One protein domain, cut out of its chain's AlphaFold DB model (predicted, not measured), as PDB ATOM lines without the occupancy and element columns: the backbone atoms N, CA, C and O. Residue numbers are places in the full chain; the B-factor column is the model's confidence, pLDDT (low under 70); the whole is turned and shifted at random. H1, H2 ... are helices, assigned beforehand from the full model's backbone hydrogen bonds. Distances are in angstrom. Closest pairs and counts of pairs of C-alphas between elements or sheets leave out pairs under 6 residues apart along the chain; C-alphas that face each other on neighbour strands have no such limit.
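This is residues 18 to 133 of the 247 residues of an uncharacterized protein of Syntrophaceae bacterium CG2_30_58_14 (UniProt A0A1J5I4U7). A compact body of crossed helices has H6 near its middle, with H5 and H3 packed on H6 at different places and H7 running from H4 at its first end to H5 at its last. Residues 18 to 28, which include H1, stick out from this body as an arm, and the long link of residues 76 to 94 loops from the end of H5 back to the start of H6. The printed part has 116 residues with seven named helices, H1 to H7 in order along the chain, and no named strand; the class is all helix, with 58 residues in the helices. The whole is compact, with a radius of gyration of the C-alphas of 14.7 A, and spans 48 by 33 by 25 A, the arm included.

The longest helix is H5, residues 62 to 75. It touches H7, residues 117 to 126, at a steep tilt of 57 degrees, the same way; their closest C-alphas, of Arg 69 and Ala 126, are 4.4 A apart. With residues 64 to 68 alone, H5 touches residues 98 to 102 of H6, residues 95 to 107, at a steep tilt of 40 degrees, the same way; the closest C-alphas, of Leu 64 and Thr 98, are 6.4 A apart. H6 and H7 are near each other, their closest C-alphas 8.1 A apart. H4, residues 51 to 57, touches H7 about perpendicular, at 84 degrees, with the C-alphas of Phe 55 and Ser 118 closest at 6.0 A. H4 and H6 are close but not clearly touching, with the C-alphas of Pro 51 and Tyr 104 closest at 6.9 A. H3, residues 34 to 39, touches residues 96 to 100 of H6 at a shallow tilt of 34.9 degrees, only just short of steep, the same way; the C-alphas of Leu 34 and Thr 100 are closest at 6.1 A. H1, residues 18 to 21, and H2, residues 27 to 30, touch no helix. In H3, H4, H5, H6 and H7 every O i to N i+4 pair is within hydrogen-bond range; H1 and H2 are too short for such a pair, and each has its 1 O i to N i+3 pair within range.

H1 begins at C-alpha 18, (26.224, 41.420, -15.967). H5 is 20.0 A from first to last C-alpha and begins at C-alpha 62, (14.423, 30.263, -41.094). H6 is 18.2 A long, H7 14.2 A and H4 10.1 A. H7 ends at C-alpha 126, (20.859, 20.954, -43.833).

The two C-alphas farthest apart, of Asn 22 and Asn 79, are 48.6 A apart. Without residues 18 to 28, which stand free, the body spans 41 by 33 by 23 A. The printed part has no cut. The links H3 to H4 and H5 to H6 are long, with 11 and 19 residues. The mean pLDDT of the printed part is 88.3; residues 41 to 44 and 88 to 93 are under 70.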
ATOM      1  N   PRO A  18      25.610  40.436 -16.857       86.44
ATOM      2  CA  PRO A  18      26.224  41.420 -15.967       86.44
ATOM      3  C   PRO A  18      26.766  42.646 -16.704       86.44
ATOM      4  O   PRO A  18      26.576  43.764 -16.233       86.44
ATOM      5  N   GLU A  19      27.370  42.466 -17.882       84.25
ATOM      6  CA  GLU A  19      27.978  43.568 -18.636       84.25
ATOM      7  C   GLU A  19      26.930  44.540 -19.209       84.25
ATOM      8  O   GLU A  19      27.153  45.750 -19.262       84.25
ATOM      9  N   ILE A  20      25.749  44.025 -19.577       85.12
ATOM     10  CA  ILE A  20      24.606  44.835 -20.024       85.12
ATOM     11  C   ILE A  20      24.001  45.574 -18.828       85.12
ATOM     12  O   ILE A  20      23.761  46.780 -18.888       85.12
ATOM     13  N   ARG A  21      23.786  44.858 -17.715       86.19
ATOM     14  CA  ARG A  21      23.215  45.424 -16.485       86.19
ATOM     15  C   ARG A  21      24.083  46.554 -15.928       86.19
ATOM     16  O   ARG A  21      23.549  47.587 -15.531       86.19
ATOM     17  N   ASN A  22      25.400  46.368 -15.941       88.75
ATOM     18  CA  ASN A  22      26.373  47.312 -15.397       88.75
ATOM     19  C   ASN A  22      26.814  48.383 -16.410       88.75
ATOM     20  O   ASN A  22      27.653  49.212 -16.074       88.75
ATOM     21  N   ARG A  23      26.249  48.384 -17.629       84.38
ATOM     22  CA  ARG A  23      26.549  49.350 -18.704       84.38
ATOM     23  C   ARG A  23      28.039  49.438 -19.049       84.38
ATOM     24  O   ARG A  23      28.556  50.517 -19.317       84.38
ATOM     25  N   THR A  24      28.726  48.299 -19.040       84.88
ATOM     26  CA  THR A  24      30.159  48.232 -19.367       84.88
ATOM     27  C   THR A  24      30.415  47.999 -20.855       84.88
ATOM     28  O   THR A  24      31.560  48.083 -21.278       84.88
ATOM     29  N   LEU A  25      29.377  47.674 -21.635       81.75
ATOM     30  CA  LEU A  25      29.477  47.438 -23.076       81.75
ATOM     31  C   LEU A  25      29.304  48.730 -23.879       81.75
ATOM     32  O   LEU A  25      28.452  49.569 -23.579       81.75
ATOM     33  N   THR A  26      30.083  48.836 -24.945       78.94
ATOM     34  CA  THR A  26      29.977  49.847 -25.995       78.94
ATOM     35  C   THR A  26      29.072  49.357 -27.126       78.94
ATOM     36  O   THR A  26      28.820  48.162 -27.265       78.94
ATOM     37  N   ALA A  27      28.588  50.266 -27.978       73.38
ATOM     38  CA  ALA A  27      27.785  49.890 -29.147       73.38
ATOM     39  C   ALA A  27      28.534  48.931 -30.096       73.38
ATOM     40  O   ALA A  27      27.921  48.034 -30.671       73.38
ATOM     41  N   SER A  28      29.858  49.081 -30.213       73.38
ATOM     42  CA  SER A  28      30.721  48.190 -30.997       73.38
ATOM     43  C   SER A  28      30.744  46.757 -30.473       73.38
ATOM     44  O   SER A  28      30.839  45.840 -31.278       73.38
ATOM     45  N   ASP A  29      30.576  46.540 -29.164       77.44
ATOM     46  CA  ASP A  29      30.587  45.190 -28.579       77.44
ATOM     47  C   ASP A  29      29.353  44.358 -28.966       77.44
ATOM     48  O   ASP A  29      29.337  43.140 -28.784       77.44
ATOM     49  N   PHE A  30      28.304  45.005 -29.486       74.50
ATOM     50  CA  PHE A  30      27.090  44.335 -29.956       74.50
ATOM     51  C   PHE A  30      27.150  43.945 -31.434       74.50
ATOM     52  O   PHE A  30      26.343  43.119 -31.863       74.50
ATOM     53  N   ALA A  31      28.083  44.512 -32.202       81.19
ATOM     54  CA  ALA A  31      28.269  44.186 -33.607       81.19
ATOM     55  C   ALA A  31      29.256  43.025 -33.768       81.19
ATOM     56  O   ALA A  31      30.218  42.882 -33.016       81.19
ATOM     57  N   ILE A  32      29.012  42.191 -34.773       85.75
ATOM     58  CA  ILE A  32      29.938  41.124 -35.143       85.75
ATOM     59  C   ILE A  32      30.958  41.697 -36.110       85.75
ATOM     60  O   ILE A  32      30.592  42.170 -37.184       85.75
ATOM     61  N   ASP A  33      32.227  41.615 -35.729       88.31
ATOM     62  CA  ASP A  33      33.358  41.963 -36.579       88.31
ATOM     63  C   ASP A  33      33.958  40.667 -37.150       88.31
ATOM     64  O   ASP A  33      34.660  39.923 -36.461       88.31
ATOM     65  N   LEU A  34      33.626  40.362 -38.409       89.19
ATOM     66  CA  LEU A  34      34.089  39.148 -39.085       89.19
ATOM     67  C   LEU A  34      35.621  39.122 -39.206       89.19
ATOM     68  O   LEU A  34      36.231  38.074 -39.007       89.19
ATOM     69  N   HIS A  35      36.249  40.271 -39.462       89.25
ATOM     70  CA  HIS A  35      37.702  40.393 -39.535       89.25
ATOM     71  C   HIS A  35      38.362  40.022 -38.198       89.25
ATOM     72  O   HIS A  35      39.331  39.260 -38.175       89.25
ATOM     73  N   GLN A  36      37.797  40.480 -37.077       89.12
ATOM     74  CA  GLN A  36      38.278  40.119 -35.742       89.12
ATOM     75  C   GLN A  36      38.123  38.621 -35.436       89.12
ATOM     76  O   GLN A  36      39.014  38.029 -34.824       89.12
ATOM     77  N   VAL A  37      37.031  37.993 -35.889       90.12
ATOM     78  CA  VAL A  37      36.814  36.540 -35.754       90.12
ATOM     79  C   VAL A  37      37.875  35.733 -36.518       90.12
ATOM     80  O   VAL A  37      38.298  34.678 -36.046       90.12
ATOM     81  N   ILE A  38      38.318  36.217 -37.683       88.00
ATOM     82  CA  ILE A  38      39.258  35.500 -38.561       88.00
ATOM     83  C   ILE A  38      40.712  35.675 -38.116       88.00
ATOM     84  O   ILE A  38      41.435  34.689 -37.947       88.00
ATOM     85  N   LEU A  39      41.168  36.920 -37.937       85.25
ATOM     86  CA  LEU A  39      42.564  37.186 -37.573       85.25
ATOM     87  C   LEU A  39      42.850  36.857 -36.103       85.25
ATOM     88  O   LEU A  39      43.984  36.527 -35.749       85.25
ATOM     89  N   GLY A  40      41.809  36.860 -35.269       74.88
ATOM     90  CA  GLY A  40      41.935  36.758 -33.825       74.88
ATOM     91  C   GLY A  40      42.431  38.067 -33.210       74.88
ATOM     92  O   GLY A  40      42.958  38.953 -33.879       74.88
ATOM     93  N   GLY A  41      42.240  38.198 -31.900       62.03
ATOM     94  CA  GLY A  41      42.789  39.293 -31.108       62.03
ATOM     95  C   GLY A  41      43.725  38.760 -30.031       62.03
ATOM     96  O   GLY A  41      43.518  37.670 -29.496       62.03
ATOM     97  N   SER A  42      44.738  39.546 -29.678       51.25
ATOM     98  CA  SER A  42      45.561  39.287 -28.498       51.25
ATOM     99  C   SER A  42      44.741  39.545 -27.228       51.25
ATOM    100  O   SER A  42      44.170  40.622 -27.064       51.25
ATOM    101  N   GLY A  43      44.708  38.583 -26.303       66.81
ATOM    102  CA  GLY A  43      44.058  38.735 -24.997       66.81
ATOM    103  C   GLY A  43      42.677  38.080 -24.897       66.81
ATOM    104  O   GLY A  43      42.437  37.015 -25.459       66.81
ATOM    105  N   LYS A  44      41.779  38.678 -24.104       68.56
ATOM    106  CA  LYS A  44      40.428  38.139 -23.886       68.56
ATOM    107  C   LYS A  44      39.613  38.265 -25.174       68.56
ATOM    108  O   LYS A  44      39.387  39.379 -25.641       68.56
ATOM    109  N   LEU A  45      39.141  37.135 -25.700       72.81
ATOM    110  CA  LEU A  45      38.273  37.113 -26.876       72.81
ATOM    111  C   LEU A  45      36.990  37.924 -26.609       72.81
ATOM    112  O   LEU A  45      36.352  37.729 -25.567       72.81
ATOM    113  N   PRO A  46      36.598  38.824 -27.529       83.06
ATOM    114  CA  PRO A  46      35.278  39.440 -27.512       83.06
ATOM    115  C   PRO A  46      34.173  38.386 -27.529       83.06
ATOM    116  O   PRO A  46      34.371  37.270 -28.005       83.06
ATOM    117  N   TYR A  47      32.982  38.760 -27.066       84.94
ATOM    118  CA  TYR A  47      31.872  37.823 -26.865       84.94
ATOM    119  C   TYR A  47      31.536  36.986 -28.113       84.94
ATOM    120  O   TYR A  47      31.382  35.774 -28.029       84.94
ATOM    121  N   TYR A  48      31.480  37.615 -29.290       87.06
ATOM    122  CA  TYR A  48      31.171  36.923 -30.549       87.06
ATOM    123  C   TYR A  48      32.361  36.177 -31.177       87.06
ATOM    124  O   TYR A  48      32.178  35.443 -32.148       87.06
ATOM    125  N   CYS A  49      33.568  36.343 -30.628       90.25
ATOM    126  CA  CYS A  49      34.763  35.597 -31.034       90.25
ATOM    127  C   CYS A  49      34.881  34.235 -30.322       90.25
ATOM    128  O   CYS A  49      35.702  33.411 -30.710       90.25
ATOM    129  N   ASP A  50      34.075  33.989 -29.284       91.12
ATOM    130  CA  ASP A  50      33.918  32.673 -28.661       91.12
ATOM    131  C   ASP A  50      32.749  31.932 -29.343       91.12
ATOM    132  O   ASP A  50      31.605  32.394 -29.262       91.12
ATOM    133  N   PRO A  51      32.987  30.780 -30.001       93.75
ATOM    134  CA  PRO A  51      31.936  30.046 -30.700       93.75
ATOM    135  C   PRO A  51      30.773  29.601 -29.809       93.75
ATOM    136  O   PRO A  51      29.629  29.596 -30.260       93.75
ATOM    137  N   VAL A  52      31.033  29.222 -28.555       93.69
ATOM    138  CA  VAL A  52      29.986  28.790 -27.618       93.69
ATOM    139  C   VAL A  52      29.086  29.977 -27.297       93.69
ATOM    140  O   VAL A  52      27.866  29.890 -27.421       93.69
ATOM    141  N   GLN A  53      29.688  31.117 -26.951       92.31
ATOM    142  CA  GLN A  53      28.954  32.348 -26.648       92.31
ATOM    143  C   GLN A  53      28.164  32.842 -27.867       92.31
ATOM    144  O   GLN A  53      26.971  33.146 -27.749       92.31
ATOM    145  N   PHE A  54      28.794  32.831 -29.044       93.75
ATOM    146  CA  PHE A  54      28.166  33.157 -30.318       93.75
ATOM    147  C   PHE A  54      26.917  32.300 -30.565       93.75
ATOM    148  O   PHE A  54      25.816  32.836 -30.702       93.75
ATOM    149  N   PHE A  55      27.045  30.970 -30.555       95.62
ATOM    150  CA  PHE A  55      25.921  30.081 -30.856       95.62
ATOM    151  C   PHE A  55      24.844  30.070 -29.763       95.62
ATOM    152  O   PHE A  55      23.666  29.943 -30.107       95.62
ATOM    153  N   SER A  56      25.207  30.285 -28.493       93.00
ATOM    154  CA  SER A  56      24.248  30.366 -27.376       93.00
ATOM    155  C   SER A  56      23.299  31.566 -27.468       93.00
ATOM    156  O   SER A  56      22.182  31.527 -26.952       93.00
ATOM    157  N   THR A  57      23.723  32.632 -28.154       89.31
ATOM    158  CA  THR A  57      22.929  33.853 -28.373       89.31
ATOM    159  C   THR A  57      22.420  33.992 -29.805       89.31
ATOM    160  O   THR A  57      21.696  34.934 -30.125       89.31
ATOM    161  N   THR A  58      22.748  33.027 -30.664       90.88
ATOM    162  CA  THR A  58      22.270  32.964 -32.042       90.88
ATOM    163  C   THR A  58      20.875  32.360 -32.079       90.88
ATOM    164  O   THR A  58      20.682  31.183 -31.777       90.88
ATOM    165  N   TYR A  59      19.888  33.138 -32.518       91.31
ATOM    166  CA  TYR A  59      18.590  32.583 -32.888       91.31
ATOM    167  C   TYR A  59      18.632  32.120 -34.347       91.31
ATOM    168  O   TYR A  59      18.740  32.934 -35.265       91.31
ATOM    169  N   ALA A  60      18.557  30.805 -34.569       93.88
ATOM    170  CA  ALA A  60      18.613  30.206 -35.900       93.88
ATOM    171  C   ALA A  60      17.302  30.430 -36.670       93.88
ATOM    172  O   ALA A  60      16.463  29.532 -36.751       93.88
ATOM    173  N   THR A  61      17.119  31.634 -37.217       93.19
ATOM    174  CA  THR A  61      15.958  32.006 -38.043       93.19
ATOM    175  C   THR A  61      15.847  31.128 -39.288       93.19
ATOM    176  O   THR A  61      16.835  30.559 -39.749       93.19
ATOM    177  N   ASP A  62      14.655  31.046 -39.874       91.81
ATOM    178  CA  ASP A  62      14.423  30.263 -41.094       91.81
ATOM    179  C   ASP A  62      15.359  30.689 -42.236       91.81
ATOM    180  O   ASP A  62      15.939  29.837 -42.906       91.81
ATOM    181  N   ASN A  63      15.591  31.997 -42.387       90.25
ATOM    182  CA  ASN A  63      16.512  32.538 -43.386       90.25
ATOM    183  C   ASN A  63      17.966  32.128 -43.117       90.25
ATOM    184  O   ASN A  63      18.647  31.703 -44.046       90.25
ATOM    185  N   LEU A  64      18.436  32.209 -41.863       92.81
ATOM    186  CA  LEU A  64      19.794  31.781 -41.508       92.81
ATOM    187  C   LEU A  64      19.979  30.281 -41.772       92.81
ATOM    188  O   LEU A  64      20.968  29.880 -42.381       92.81
ATOM    189  N   ARG A  65      19.008  29.451 -41.368       95.06
ATOM    190  CA  ARG A  65      19.056  27.998 -41.593       95.06
ATOM    191  C   ARG A  65      19.058  27.659 -43.079       95.06
ATOM    192  O   ARG A  65      19.903  26.880 -43.510       95.06
ATOM    193  N   HIS A  66      18.178  28.286 -43.859       93.00
ATOM    194  CA  HIS A  66      18.121  28.112 -45.307       93.00
ATOM    195  C   HIS A  66      19.446  28.492 -45.981       93.00
ATOM    196  O   HIS A  66      19.976  27.719 -46.780       93.00
ATOM    197  N   PHE A  67      20.004  29.647 -45.616       93.75
ATOM    198  CA  PHE A  67      21.273  30.126 -46.153       93.75
ATOM    199  C   PHE A  67      22.425  29.171 -45.820       93.75
ATOM    200  O   PHE A  67      23.171  28.742 -46.700       93.75
ATOM    201  N   CYS A  68      22.547  28.767 -44.553       95.75
ATOM    202  CA  CYS A  68      23.561  27.801 -44.154       95.75
ATOM    203  C   CYS A  68      23.362  26.453 -44.855       95.75
ATOM    204  O   CYS A  68      24.339  25.853 -45.292       95.75
ATOM    205  N   ARG A  69      22.121  25.985 -45.030       96.19
ATOM    206  CA  ARG A  69      21.825  24.740 -45.745       96.19
ATOM    207  C   ARG A  69      22.377  24.750 -47.167       96.19
ATOM    208  O   ARG A  69      23.044  23.783 -47.536       96.19
ATOM    209  N   VAL A  70      22.100  25.785 -47.964       95.94
ATOM    210  CA  VAL A  70      22.531  25.806 -49.375       95.94
ATOM    211  C   VAL A  70      24.056  25.809 -49.496       95.94
ATOM    212  O   VAL A  70      24.611  25.082 -50.322       95.94
ATOM    213  N   VAL A  71      24.756  26.523 -48.609       96.81
ATOM    214  CA  VAL A  71      26.226  26.549 -48.591       96.81
ATOM    215  C   VAL A  71      26.805  25.220 -48.097       96.81
ATOM    216  O   VAL A  71      27.648  24.619 -48.766       96.81
ATOM    217  N   LEU A  72      26.337  24.706 -46.955       97.44
ATOM    218  CA  LEU A  72      26.859  23.467 -46.372       97.44
ATOM    219  C   LEU A  72      26.613  22.258 -47.278       97.44
ATOM    220  O   LEU A  72      27.495  21.414 -47.418       97.44
ATOM    221  N   ARG A  73      25.445  22.167 -47.929       96.75
ATOM    222  CA  ARG A  73      25.155  21.071 -48.868       96.75
ATOM    223  C   ARG A  73      26.036  21.141 -50.108       96.75
ATOM    224  O   ARG A  73      26.495  20.095 -50.562       96.75
ATOM    225  N   ARG A  74      26.346  22.345 -50.611       96.12
ATOM    226  CA  ARG A  74      27.305  22.517 -51.714       96.12
ATOM    227  C   ARG A  74      28.687  22.003 -51.320       96.12
ATOM    228  O   ARG A  74      29.254  21.190 -52.046       96.12
ATOM    229  N   LEU A  75      29.192  22.428 -50.161       95.75
ATOM    230  CA  LEU A  75      30.489  21.988 -49.635       95.75
ATOM    231  C   LEU A  75      30.524  20.474 -49.370       95.75
ATOM    232  O   LEU A  75      31.542  19.828 -49.594       95.75
ATOM    233  N   ALA A  76      29.394  19.887 -48.969       94.94
ATOM    234  CA  ALA A  76      29.246  18.449 -48.756       94.94
ATOM    235  C   ALA A  76      29.041  17.646 -50.056       94.94
ATOM    236  O   ALA A  76      28.807  16.439 -49.986       94.94
ATOM    237  N   LYS A  77      29.093  18.290 -51.235       93.88
ATOM    238  CA  LYS A  77      28.806  17.680 -52.549       93.88
ATOM    239  C   LYS A  77      27.425  17.006 -52.605       93.88
ATOM    240  O   LYS A  77      27.242  15.990 -53.272       93.88
ATOM    241  N   GLN A  78      26.448  17.573 -51.900       93.44
ATOM    242  CA  GLN A  78      25.059  17.121 -51.887       93.44
ATOM    243  C   GLN A  78      24.176  17.978 -52.802       93.44
ATOM    244  O   GLN A  78      24.451  19.148 -53.068       93.44
ATOM    245  N   ASN A  79      23.058  17.399 -53.245       91.62
ATOM    246  CA  ASN A  79      22.048  18.108 -54.035       91.62
ATOM    247  C   ASN A  79      21.416  19.262 -53.245       91.62
ATOM    248  O   ASN A  79      21.234  19.151 -52.031       91.62
ATOM    249  N   GLY A  80      20.995  20.322 -53.942       88.12
ATOM    250  CA  GLY A  80      20.325  21.480 -53.334       88.12
ATOM    251  C   GLY A  80      21.270  22.491 -52.681       88.12
ATOM    252  O   GLY A  80      20.836  23.244 -51.813       88.12
ATOM    253  N   GLY A  81      22.554  22.472 -53.053       91.81
ATOM    254  CA  GLY A  81      23.511  23.513 -52.699       91.81
ATOM    255  C   GLY A  81      23.795  24.473 -53.854       91.81
ATOM    256  O   GLY A  81      23.669  24.100 -55.020       91.81
ATOM    257  N   GLU A  82      24.224  25.687 -53.523       92.19
ATOM    258  CA  GLU A  82      24.502  26.766 -54.479       92.19
ATOM    259  C   GLU A  82      25.988  27.143 -54.462       92.19
ATOM    260  O   GLU A  82      26.618  27.159 -53.406       92.19
ATOM    261  N   ALA A  83      26.566  27.409 -55.638       91.62
ATOM    262  CA  ALA A  83      27.986  27.756 -55.773       91.62
ATOM    263  C   ALA A  83      28.265  29.251 -55.550       91.62
ATOM    264  O   ALA A  83      29.347  29.611 -55.098       91.62
ATOM    265  N   VAL A  84      27.296  30.109 -55.869       92.06
ATOM    266  CA  VAL A  84      27.378  31.561 -55.703       92.06
ATOM    267  C   VAL A  84      26.082  32.010 -55.055       92.06
ATOM    268  O   VAL A  84      25.013  31.792 -55.617       92.06
ATOM    269  N   VAL A  85      26.184  32.632 -53.882       90.50
ATOM    270  CA  VAL A  85      25.029  33.120 -53.127       90.50
ATOM    271  C   VAL A  85      25.213  34.609 -52.871       90.50
ATOM    272  O   VAL A  85      26.223  35.026 -52.309       90.50
ATOM    273  N   ASN A  86      24.238  35.419 -53.281       86.50
ATOM    274  CA  ASN A  86      24.241  36.852 -53.009       86.50
ATOM    275  C   ASN A  86      23.464  37.143 -51.715       86.50
ATOM    276  O   ASN A  86      22.263  36.888 -51.631       86.50
ATOM    277  N   VAL A  87      24.139  37.717 -50.715       76.81
ATOM    278  CA  VAL A  87      23.511  38.145 -49.457       76.81
ATOM    279  C   VAL A  87      22.865  39.517 -49.647       76.81
ATOM    280  O   VAL A  87      23.393  40.547 -49.237       76.81
ATOM    281  N   SER A  88      21.692  39.539 -50.273       64.12
ATOM    282  CA  SER A  88      20.891  40.759 -50.437       64.12
ATOM    283  C   SER A  88      20.065  41.044 -49.177       64.12
ATOM    284  O   SER A  88      18.838  41.002 -49.200       64.12
ATOM    285  N   GLN A  89      20.725  41.287 -48.044       58.44
ATOM    286  CA  GLN A  89      20.059  41.784 -46.838       58.44
ATOM    287  C   GLN A  89      20.335  43.278 -46.673       58.44
ATOM    288  O   GLN A  89      21.470  43.730 -46.810       58.44
ATOM    289  N   THR A  90      19.295  44.047 -46.358       46.91
ATOM    290  CA  THR A  90      19.421  45.462 -45.988       46.91
ATOM    291  C   THR A  90      20.287  45.618 -44.733       46.91
ATOM    292  O   THR A  90      20.373  44.701 -43.911       46.91
ATOM    293  N   PHE A  91      20.931  46.780 -44.579       43.56
ATOM    294  CA  PHE A  91      21.797  47.128 -43.445       43.56
ATOM    295  C   PHE A  91      21.175  46.703 -42.097       43.56
ATOM    296  O   PHE A  91      20.002  46.975 -41.842       43.56
ATOM    297  N   GLY A  92      21.935  45.985 -41.258       56.06
ATOM    298  CA  GLY A  92      21.442  45.396 -40.000       56.06
ATOM    299  C   GLY A  92      20.740  44.030 -40.120       56.06
ATOM    300  O   GLY A  92      20.314  43.478 -39.110       56.06
ATOM    301  N   GLY A  93      20.642  43.448 -41.320       62.94
ATOM    302  CA  GLY A  93      19.899  42.205 -41.579       62.94
ATOM    303  C   GLY A  93      20.563  40.889 -41.148       62.94
ATOM    304  O   GLY A  93      19.955  39.835 -41.308       62.94
ATOM    305  N   GLY A  94      21.776  40.920 -40.584       77.62
ATOM    306  CA  GLY A  94      22.459  39.711 -40.097       77.62
ATOM    307  C   GLY A  94      23.450  39.067 -41.075       77.62
ATOM    308  O   GLY A  94      23.816  37.911 -40.879       77.62
ATOM    309  N   LYS A  95      23.940  39.800 -42.085       87.44
ATOM    310  CA  LYS A  95      24.986  39.336 -43.017       87.44
ATOM    311  C   LYS A  95      26.253  38.889 -42.287       87.44
ATOM    312  O   LYS A  95      26.604  37.719 -42.370       87.44
ATOM    313  N   SER A  96      26.890  39.767 -41.508       88.06
ATOM    314  CA  SER A  96      28.122  39.417 -40.783       88.06
ATOM    315  C   SER A  96      27.883  38.264 -39.800       88.06
ATOM    316  O   SER A  96      28.700  37.360 -39.705       88.06
ATOM    317  N   HIS A  97      26.700  38.199 -39.177       90.50
ATOM    318  CA  HIS A  97      26.291  37.061 -38.345       90.50
ATOM    319  C   HIS A  97      26.183  35.747 -39.136       90.50
ATOM    320  O   HIS A  97      26.633  34.698 -38.677       90.50
ATOM    321  N   THR A  98      25.632  35.797 -40.346       92.56
ATOM    322  CA  THR A  98      25.522  34.649 -41.254       92.56
ATOM    323  C   THR A  98      26.898  34.180 -41.729       92.56
ATOM    324  O   THR A  98      27.185  32.982 -41.696       92.56
ATOM    325  N   LEU A  99      27.777  35.111 -42.107       94.00
ATOM    326  CA  LEU A  99      29.148  34.805 -42.523       94.00
ATOM    327  C   LEU A  99      29.964  34.206 -41.366       94.00
ATOM    328  O   LEU A  99      30.606  33.174 -41.544       94.00
ATOM    329  N   THR A 100      29.873  34.769 -40.159       94.56
ATOM    330  CA  THR A 100      30.511  34.206 -38.955       94.56
ATOM    331  C   THR A 100      29.953  32.828 -38.596       94.56
ATOM    332  O   THR A 100      30.710  31.931 -38.229       94.56
ATOM    333  N   THR A 101      28.645  32.614 -38.765       95.94
ATOM    334  CA  THR A 101      28.024  31.294 -38.573       95.94
ATOM    335  C   THR A 101      28.651  30.257 -39.503       95.94
ATOM    336  O   THR A 101      29.068  29.192 -39.047       95.94
ATOM    337  N   LEU A 102      28.766  30.568 -40.799       96.75
ATOM    338  CA  LEU A 102      29.408  29.685 -41.774       96.75
ATOM    339  C   LEU A 102      30.887  29.461 -41.474       96.75
ATOM    340  O   LEU A 102      31.343  28.319 -41.544       96.75
ATOM    341  N   TYR A 103      31.610  30.519 -41.100       96.00
ATOM    342  CA  TYR A 103      33.006  30.432 -40.688       96.00
ATOM    343  C   TYR A 103      33.178  29.396 -39.573       96.00
ATOM    344  O   TYR A 103      33.922  28.433 -39.740       96.00
ATOM    345  N   TYR A 104      32.434  29.511 -38.471       96.69
ATOM    346  CA  TYR A 104      32.551  28.559 -37.365       96.69
ATOM    347  C   TYR A 104      32.103  27.144 -37.731       96.69
ATOM    348  O   TYR A 104      32.765  26.179 -37.348       96.69
ATOM    349  N   LEU A 105      31.015  27.002 -38.495       97.56
ATOM    350  CA  LEU A 105      30.540  25.690 -38.943       97.56
ATOM    351  C   LEU A 105      31.591  24.955 -39.781       97.56
ATOM    352  O   LEU A 105      31.682  23.737 -39.694       97.56
ATOM    353  N   THR A 106      32.389  25.671 -40.566       96.75
ATOM    354  CA  THR A 106      33.326  25.068 -41.529       96.75
ATOM    355  C   THR A 106      34.773  24.986 -41.035       96.75
ATOM    356  O   THR A 106      35.563  24.257 -41.631       96.75
ATOM    357  N   THR A 107      35.122  25.667 -39.937       94.44
ATOM    358  CA  THR A 107      36.505  25.724 -39.418       94.44
ATOM    359  C   THR A 107      36.719  24.988 -38.097       94.44
ATOM    360  O   THR A 107      37.813  24.486 -37.858       94.44
ATOM    361  N   LEU A 108      35.698  24.874 -37.238       94.62
ATOM    362  CA  LEU A 108      35.886  24.343 -35.879       94.62
ATOM    363  C   LEU A 108      35.994  22.815 -35.805       94.62
ATOM    364  O   LEU A 108      36.480  22.286 -34.807       94.62
ATOM    365  N   GLY A 109      35.524  22.089 -36.823       94.19
ATOM    366  CA  GLY A 109      35.569  20.625 -36.846       94.19
ATOM    367  C   GLY A 109      34.927  19.994 -35.601       94.19
ATOM    368  O   GLY A 109      33.732  20.161 -35.345       94.19
ATOM    369  N   GLU A 110      35.716  19.253 -34.821       94.25
ATOM    370  CA  GLU A 110      35.256  18.617 -33.576       94.25
ATOM    371  C   GLU A 110      34.967  19.613 -32.446       94.25
ATOM    372  O   GLU A 110      34.119  19.332 -31.600       94.25
ATOM    373  N   ALA A 111      35.601  20.791 -32.462       95.62
ATOM    374  CA  ALA A 111      35.408  21.840 -31.461       95.62
ATOM    375  C   ALA A 111      34.088  22.617 -31.635       95.62
ATOM    376  O   ALA A 111      33.756  23.468 -30.812       95.62
ATOM    377  N   LEU A 112      33.317  22.338 -32.695       97.25
ATOM    378  CA  LEU A 112      32.015  22.959 -32.921       97.25
ATOM    379  C   LEU A 112      31.063  22.666 -31.740       97.25
ATOM    380  O   LEU A 112      30.856  21.490 -31.412       97.25
ATOM    381  N   PRO A 113      30.407  23.676 -31.131       96.56
ATOM    382  CA  PRO A 113      29.559  23.479 -29.959       96.56
ATOM    383  C   PRO A 113      28.187  22.900 -30.337       96.56
ATOM    384  O   PRO A 113      27.150  23.544 -30.222       96.56
ATOM    385  N   LYS A 114      28.159  21.631 -30.757       95.62
ATOM    386  CA  LYS A 114      26.957  20.910 -31.233       95.62
ATOM    387  C   LYS A 114      25.834  20.774 -30.199       95.62
ATOM    388  O   LYS A 114      24.737  20.358 -30.554       95.62
ATOM    389  N   LYS A 115      26.112  21.076 -28.927       95.06
ATOM    390  CA  LYS A 115      25.104  21.119 -27.858       95.06
ATOM    391  C   LYS A 115      24.218  22.363 -27.949       95.06
ATOM    392  O   LYS A 115      23.111  22.337 -27.418       95.06
ATOM    393  N   GLU A 116      24.682  23.422 -28.612       97.25
ATOM    394  CA  GLU A 116      23.894  24.634 -28.804       97.25
ATOM    395  C   GLU A 116      22.740  24.382 -29.776       97.25
ATOM    396  O   GLU A 116      22.905  23.793 -30.849       97.25
ATOM    397  N   THR A 117      21.550  24.855 -29.397       96.44
ATOM    398  CA  THR A 117      20.310  24.596 -30.149       96.44
ATOM    399  C   THR A 117      20.397  25.151 -31.571       96.44
ATOM    400  O   THR A 117      19.944  24.504 -32.512       96.44
ATOM    401  N   SER A 118      21.027  26.314 -31.746       96.62
ATOM    402  CA  SER A 118      21.230  26.957 -33.047       96.62
ATOM    403  C   SER A 118      22.026  26.081 -34.018       96.62
ATOM    404  O   SER A 118      21.593  25.886 -35.154       96.62
ATOM    405  N   VAL A 119      23.127  25.477 -33.559       97.81
ATOM    406  CA  VAL A 119      23.938  24.535 -34.350       97.81
ATOM    407  C   VAL A 119      23.100  23.324 -34.754       97.81
ATOM    408  O   VAL A 119      23.059  22.969 -35.932       97.81
ATOM    409  N   GLY A 120      22.386  22.720 -33.800       97.44
ATOM    410  CA  GLY A 120      21.519  21.570 -34.064       97.44
ATOM    411  C   GLY A 120      20.422  21.879 -35.087       97.44
ATOM    412  O   GLY A 120      20.217  21.108 -36.022       97.44
ATOM    413  N   MET A 121      19.753  23.029 -34.964       97.75
ATOM    414  CA  MET A 121      18.719  23.464 -35.908       97.75
ATOM    415  C   MET A 121      19.271  23.651 -37.326       97.75
ATOM    416  O   MET A 121      18.639  23.200 -38.280       97.75
ATOM    417  N   ILE A 122      20.441  24.283 -37.471       98.00
ATOM    418  CA  ILE A 122      21.083  24.499 -38.778       98.00
ATOM    419  C   ILE A 122      21.469  23.163 -39.426       98.00
ATOM    420  O   ILE A 122      21.161  22.930 -40.594       98.00
ATOM    421  N   LEU A 123      22.114  22.267 -38.673       97.81
ATOM    422  CA  LEU A 123      22.556  20.967 -39.183       97.81
ATOM    423  C   LEU A 123      21.383  20.049 -39.548       97.81
ATOM    424  O   LEU A 123      21.427  19.374 -40.579       97.81
ATOM    425  N   ASN A 124      20.308  20.076 -38.757       97.62
ATOM    426  CA  ASN A 124      19.082  19.337 -39.053       97.62
ATOM    427  C   ASN A 124      18.400  19.850 -40.327       97.62
ATOM    428  O   ASN A 124      18.008  19.037 -41.162       97.62
ATOM    429  N   ASP A 125      18.300  21.172 -40.510       97.06
ATOM    430  CA  ASP A 125      17.748  21.766 -41.737       97.06
ATOM    431  C   ASP A 125      18.599  21.403 -42.964       97.06
ATOM    432  O   ASP A 125      18.075  21.052 -44.023       97.06
ATOM    433  N   ALA A 126      19.927  21.386 -42.797       97.25
ATOM    434  CA  ALA A 126      20.859  20.954 -43.833       97.25
ATOM    435  C   ALA A 126      20.824  19.444 -44.122       97.25
ATOM    436  O   ALA A 126      21.277  19.029 -45.191       97.25
ATOM    437  N   GLN A 127      20.249  18.640 -43.219       97.31
ATOM    438  CA  GLN A 127      20.293  17.172 -43.219       97.31
ATOM    439  C   GLN A 127      21.726  16.620 -43.143       97.31
ATOM    440  O   GLN A 127      22.074  15.633 -43.794       97.31
ATOM    441  N   LEU A 128      22.568  17.261 -42.332       96.38
ATOM    442  CA  LEU A 128      23.967  16.893 -42.139       96.38
ATOM    443  C   LEU A 128      24.225  16.545 -40.674       96.38
ATOM    444  O   LEU A 128      23.854  17.290 -39.776       96.38
ATOM    445  N   LYS A 129      24.923  15.434 -40.419       94.56
ATOM    446  CA  LYS A 129      25.359  15.088 -39.054       94.56
ATOM    447  C   LYS A 129      26.467  16.021 -38.562       94.56
ATOM    448  O   LYS A 129      26.501  16.394 -37.395       94.56
ATOM    449  N   ASN A 130      27.387  16.357 -39.460       95.50
ATOM    450  CA  ASN A 130      28.499  17.265 -39.228       95.50
ATOM    451  C   ASN A 130      28.613  18.198 -40.439       95.50
ATOM    452  O   ASN A 130      28.400  17.730 -41.562       95.50
ATOM    453  N   PRO A 131      28.964  19.475 -40.241       95.69
ATOM    454  CA  PRO A 131      29.284  20.346 -41.359       95.69
ATOM    455  C   PRO A 131      30.592  19.885 -42.034       95.69
ATOM    456  O   PRO A 131      31.499  19.412 -41.341       95.69
ATOM    457  N   PRO A 132      30.702  19.985 -43.370       95.12
ATOM    458  CA  PRO A 132      31.946  19.696 -44.076       95.12
ATOM    459  C   PRO A 132      33.009  20.759 -43.744       95.12
ATOM    460  O   PRO A 132      32.682  21.950 -43.724       95.12
ATOM    461  N   PRO A 133      34.276  20.367 -43.517       95.31
ATOM    462  CA  PRO A 133      35.357  21.336 -43.433       95.31
ATOM    463  C   PRO A 133      35.575  21.990 -44.801       95.31
ATOM    464  O   PRO A 133      35.400  21.349 -45.844       95.31
TER     465      PRO A 133